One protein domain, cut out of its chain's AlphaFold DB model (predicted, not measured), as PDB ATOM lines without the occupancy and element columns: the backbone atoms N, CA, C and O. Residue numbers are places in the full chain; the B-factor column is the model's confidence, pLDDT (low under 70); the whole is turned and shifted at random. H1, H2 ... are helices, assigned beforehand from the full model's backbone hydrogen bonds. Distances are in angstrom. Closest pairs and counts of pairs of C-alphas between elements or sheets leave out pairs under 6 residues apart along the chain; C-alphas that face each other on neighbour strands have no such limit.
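This is residues 70 to 109 of the 109 residues of an uncharacterized protein of Enterococcus sp. HSIEG1 (UniProt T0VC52). Two helices follow one another along a rod: the longer H2 makes an arm with the tail after it, residues 95 to 109 sticking out free, of which 95 to 104 belong to H2, while the shorter H1 points away from it, the link folds back beside H1, and the start of H2 meets H1 near H1's first residues. The 40 printed residues hold two named helices, H1 then H2, and no named strand: all helix. The whole is an extended rod, radius of gyration of the C-alphas 14.2 A, spanning 46 by 16 by 13 A.

Find C-alpha 90 at (28.405, 28.169, -72.879); from there H2, residues 90 to 104, runs 21.3 A. H1, residues 70 to 81, starts at C-alpha 70 (30.514, 32.065, -79.725) and runs 16.0 A.

Look at Tyr 71 and Glu 90, the closest C-alphas, 5.7 A apart. H1 and H2 only just touch, with 3 pairs of C-alphas within 8 A, through residues 70 to 71 and 90 to 93 alone. They run opposite ways at a steep tilt of 46 degrees. Every O i to N i+4 pair is within hydrogen-bond range in H2, and 7 of 8 in H1.

The C-alphas of Gly 82 and Ala 109, the farthest apart, are 46.1 A apart. The printed part has no cut, and H1 to H2 is a short link. Residues 104 to 109 have pLDDT under 70.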
ATOM      1  N   GLU A  70      30.589  33.201 -78.799       95.06
ATOM      2  CA  GLU A  70      30.514  32.065 -79.725       95.06
ATOM      3  C   GLU A  70      29.246  31.206 -79.542       95.06
ATOM      4  O   GLU A  70      28.749  30.643 -80.526       95.06
ATOM      5  N   TYR A  71      28.685  31.120 -78.330       96.25
ATOM      6  CA  TYR A  71      27.445  30.375 -78.082       96.25
ATOM      7  C   TYR A  71      26.279  31.084 -78.774       96.25
ATOM      8  O   TYR A  71      25.568  30.482 -79.583       96.25
ATOM      9  N   GLU A  72      26.130  32.394 -78.557       97.12
ATOM     10  CA  GLU A  72      25.074  33.169 -79.210       97.12
ATOM     11  C   GLU A  72      25.278  33.263 -80.733       97.12
ATOM     12  O   GLU A  72      24.303  33.171 -81.488       97.12
ATOM     13  N   ALA A  73      26.524  33.363 -81.213       97.31
ATOM     14  CA  ALA A  73      26.830  33.309 -82.643       97.31
ATOM     15  C   ALA A  73      26.349  31.991 -83.270       97.31
ATOM     16  O   ALA A  73      25.571  31.997 -84.230       97.31
ATOM     17  N   THR A  74      26.780  30.851 -82.720       97.00
ATOM     18  CA  THR A  74      26.457  29.534 -83.286       97.00
ATOM     19  C   THR A  74      24.977  29.191 -83.164       97.00
ATOM     20  O   THR A  74      24.400  28.658 -84.109       97.00
ATOM     21  N   LYS A  75      24.316  29.605 -82.080       97.44
ATOM     22  CA  LYS A  75      22.864  29.483 -81.899       97.44
ATOM     23  C   LYS A  75      22.065  30.251 -82.952       97.44
ATOM     24  O   LYS A  75      21.089  29.723 -83.487       97.44
ATOM     25  N   ARG A  76      22.459  31.482 -83.304       97.25
ATOM     26  CA  ARG A  76      21.784  32.224 -84.388       97.25
ATOM     27  C   ARG A  76      21.995  31.584 -85.752       97.25
ATOM     28  O   ARG A  76      21.044  31.492 -86.524       97.25
ATOM     29  N   LEU A  77      23.206  31.111 -86.036       97.19
ATOM     30  CA  LEU A  77      23.497  30.425 -87.294       97.19
ATOM     31  C   LEU A  77      22.766  29.077 -87.392       97.19
ATOM     32  O   LEU A  77      22.233  28.760 -88.455       97.19
ATOM     33  N   ASN A  78      22.633  28.338 -86.290       97.94
ATOM     34  CA  ASN A  78      21.824  27.120 -86.221       97.94
ATOM     35  C   ASN A  78      20.358  27.381 -86.604       97.94
ATOM     36  O   ASN A  78      19.820  26.679 -87.453       97.94
ATOM     37  N   ASN A  79      19.747  28.469 -86.123       96.88
ATOM     38  CA  ASN A  79      18.384  28.838 -86.532       96.88
ATOM     39  C   ASN A  79      18.228  29.090 -88.048       96.88
ATOM     40  O   ASN A  79      17.110  29.035 -88.564       96.88
ATOM     41  N   GLN A  80      19.317  29.409 -88.756       96.81
ATOM     42  CA  GLN A  80      19.312  29.654 -90.201       96.81
ATOM     43  C   GLN A  80      19.631  28.400 -91.022       96.81
ATOM     44  O   GLN A  80      19.027  28.189 -92.074       96.81
ATOM     45  N   PHE A  81      20.577  27.580 -90.561       95.56
ATOM     46  CA  PHE A  81      21.084  26.416 -91.299       95.56
ATOM     47  C   PHE A  81      20.478  25.080 -90.852       95.56
ATOM     48  O   PHE A  81      20.589  24.095 -91.579       95.56
ATOM     49  N   GLY A  82      19.790  25.061 -89.712       96.38
ATOM     50  CA  GLY A  82      19.196  23.875 -89.108       96.38
ATOM     51  C   GLY A  82      20.147  23.126 -88.175       96.38
ATOM     52  O   GLY A  82      21.284  23.537 -87.945       96.38
ATOM     53  N   GLU A  83      19.657  21.996 -87.668       95.75
ATOM     54  CA  GLU A  83      20.291  21.176 -86.621       95.75
ATOM     55  C   GLU A  83      21.703  20.675 -86.973       95.75
ATOM     56  O   GLU A  83      22.512  20.431 -86.082       95.75
ATOM     57  N   ASP A  84      22.029  20.564 -88.265       96.38
ATOM     58  CA  ASP A  84      23.361  20.157 -88.732       96.38
ATOM     59  C   ASP A  84      24.442  21.217 -88.447       96.38
ATOM     60  O   ASP A  84      25.641  20.922 -88.474       96.38
ATOM     61  N   PHE A  85      24.043  22.463 -88.173       95.88
ATOM     62  CA  PHE A  85      24.954  23.514 -87.745       95.88
ATOM     63  C   PHE A  85      25.089  23.486 -86.221       95.88
ATOM     64  O   PHE A  85      24.205  23.942 -85.499       95.88
ATOM     65  N   LEU A  86      26.198  22.941 -85.727       95.75
ATOM     66  CA  LEU A  86      26.407  22.712 -84.297       95.75
ATOM     67  C   LEU A  86      26.407  24.015 -83.480       95.75
ATOM     68  O   LEU A  86      26.982  25.024 -83.892       95.75
ATOM     69  N   ILE A  87      25.801  23.953 -82.293       96.81
ATOM     70  CA  ILE A  87      25.854  25.008 -81.276       96.81
ATOM     71  C   ILE A  87      26.978  24.659 -80.300       96.81
ATOM     72  O   ILE A  87      26.966  23.575 -79.720       96.81
ATOM     73  N   ILE A  88      27.935  25.570 -80.120       94.31
ATOM     74  CA  ILE A  88      28.981  25.443 -79.093       94.31
ATOM     75  C   ILE A  88      28.355  25.840 -77.765       94.31
ATOM     76  O   ILE A  88      27.769  26.911 -77.706       94.31
ATOM     77  N   SER A  89      28.467  25.022 -76.721       94.25
ATOM     78  CA  SER A  89      27.868  25.300 -75.407       94.25
ATOM     79  C   SER A  89      28.559  26.447 -74.652       94.25
ATOM     80  O   SER A  89      29.745  26.707 -74.839       94.25
ATOM     81  N   GLU A  90      27.842  27.106 -73.736       90.88
ATOM     82  CA  GLU A  90      28.405  28.169 -72.879       90.88
ATOM     83  C   GLU A  90      29.614  27.692 -72.046       90.88
ATOM     84  O   GLU A  90      30.554  28.454 -71.804       90.88
ATOM     85  N   GLU A  91      29.609  26.422 -71.629       90.38
ATOM     86  CA  GLU A  91      30.718  25.794 -70.903       90.38
ATOM     87  C   GLU A  91      31.971  25.720 -71.781       90.38
ATOM     88  O   GLU A  91      33.034  26.189 -71.377       90.38
ATOM     89  N   GLU A  92      31.836  25.236 -73.018       89.00
ATOM     90  CA  GLU A  92      32.940  25.171 -73.982       89.00
ATOM     91  C   GLU A  92      33.505  26.563 -74.304       89.00
ATOM     92  O   GLU A  92      34.726  26.729 -74.384       89.00
ATOM     93  N   VAL A  93      32.642  27.579 -74.432       87.88
ATOM     94  CA  VAL A  93      33.068  28.975 -74.629       87.88
ATOM     95  C   VAL A  93      33.864  29.478 -73.422       87.88
ATOM     96  O   VAL A  93      34.944  30.055 -73.578       87.88
ATOM     97  N   THR A  94      33.374  29.220 -72.210       87.38
ATOM     98  CA  THR A  94      34.035  29.635 -70.966       87.38
ATOM     99  C   THR A  94      35.399  28.965 -70.808       87.38
ATOM    100  O   THR A  94      36.396  29.644 -70.549       87.38
ATOM    101  N   GLU A  95      35.479  27.649 -71.020       88.06
ATOM    102  CA  GLU A  95      36.741  26.907 -70.970       88.06
ATOM    103  C   GLU A  95      37.756  27.428 -71.989       88.06
ATOM    104  O   GLU A  95      38.936  27.599 -71.667       88.06
ATOM    105  N   LYS A  96      37.308  27.692 -73.221       85.69
ATOM    106  CA  LYS A  96      38.152  28.227 -74.289       85.69
ATOM    107  C   LYS A  96      38.704  29.604 -73.925       85.69
ATOM    108  O   LYS A  96      39.907  29.830 -74.066       85.69
ATOM    109  N   ASN A  97      37.864  30.493 -73.400       86.38
ATOM    110  CA  ASN A  97      38.272  31.833 -72.981       86.38
ATOM    111  C   ASN A  97      39.274  31.797 -71.820       86.38
ATOM    112  O   ASN A  97      40.283  32.502 -71.864       86.38
ATOM    113  N   LEU A  98      39.058  30.922 -70.832       84.50
ATOM    114  CA  LEU A  98      40.009  30.703 -69.739       84.50
ATOM    115  C   LEU A  98      41.365  30.221 -70.270       84.50
ATOM    116  O   LEU A  98      42.393  30.809 -69.940       84.50
ATOM    117  N   ARG A  99      41.383  29.193 -71.132       79.75
ATOM    118  CA  ARG A  99      42.625  28.683 -71.746       79.75
ATOM    119  C   ARG A  99      43.377  29.775 -72.504       79.75
ATOM    120  O   ARG A  99      44.593  29.868 -72.363       79.75
ATOM    121  N   ASN A 100      42.671  30.603 -73.270       80.44
ATOM    122  CA  ASN A 100      43.282  31.696 -74.024       80.44
ATOM    123  C   ASN A 100      43.917  32.749 -73.102       80.44
ATOM    124  O   ASN A 100      45.047  33.157 -73.358       80.44
ATOM    125  N   ALA A 101      43.246  33.123 -72.005       78.19
ATOM    126  CA  ALA A 101      43.783  34.063 -71.019       78.19
ATOM    127  C   ALA A 101      45.079  33.550 -70.360       78.19
ATOM    128  O   ALA A 101      46.057  34.286 -70.240       78.19
ATOM    129  N   PHE A 102      45.143  32.258 -70.013       71.44
ATOM    130  CA  PHE A 102      46.357  31.661 -69.437       71.44
ATOM    131  C   PHE A 102      47.542  31.608 -70.418       71.44
ATOM    132  O   PHE A 102      48.693  31.640 -69.984       71.44
ATOM    133  N   VAL A 103      47.286  31.513 -71.727       71.50
ATOM    134  CA  VAL A 103      48.339  31.504 -72.759       71.50
ATOM    135  C   VAL A 103      48.888  32.911 -73.013       71.50
ATOM    136  O   VAL A 103      50.084  33.054 -73.261       71.50
ATOM    137  N   THR A 104      48.057  33.953 -72.918       64.06
ATOM    138  CA  THR A 104      48.498  35.347 -73.114       64.06
ATOM    139  C   THR A 104      49.334  35.895 -71.956       64.06
ATOM    140  O   THR A 104      50.142  36.794 -72.175       64.06
ATOM    141  N   ASP A 105      49.192  35.333 -70.755       62.03
ATOM    142  CA  ASP A 105      49.932  35.760 -69.558       62.03
ATOM    143  C   ASP A 105      51.355  35.171 -69.457       62.03
ATOM    144  O   ASP A 105      52.102  35.508 -68.534       62.03
ATOM    145  N   TYR A 106      51.779  34.328 -70.408       56.34
ATOM    146  CA  TYR A 106      53.180  33.917 -70.525       56.34
ATOM    147  C   TYR A 106      53.979  34.966 -71.320       56.34
ATOM    148  O   TYR A 106      53.731  35.138 -72.518       56.34
ATOM    149  N   PRO A 107      54.979  35.643 -70.718       53.59
ATOM    150  CA  PRO A 107      55.865  36.504 -71.481       53.59
ATOM    151  C   PRO A 107      56.640  35.625 -72.460       53.59
ATOM    152  O   PRO A 107      57.296  34.663 -72.057       53.59
ATOM    153  N   SER A 108      56.556  35.950 -73.750       57.81
ATOM    154  CA  SER A 108      57.489  35.414 -74.739       57.81
ATOM    155  C   SER A 108      58.901  35.816 -74.302       57.81
ATOM    156  O   SER A 108      59.222  37.005 -74.301       57.81
ATOM    157  N   ALA A 109      59.672  34.835 -73.831       48.97
ATOM    158  CA  ALA A 109      61.075  34.981 -73.451       48.97
ATOM    159  C   ALA A 109      61.980  35.089 -74.685       48.97
ATOM    160  O   ALA A 109      61.645  34.461 -75.717       48.97
TER     161      ALA A 109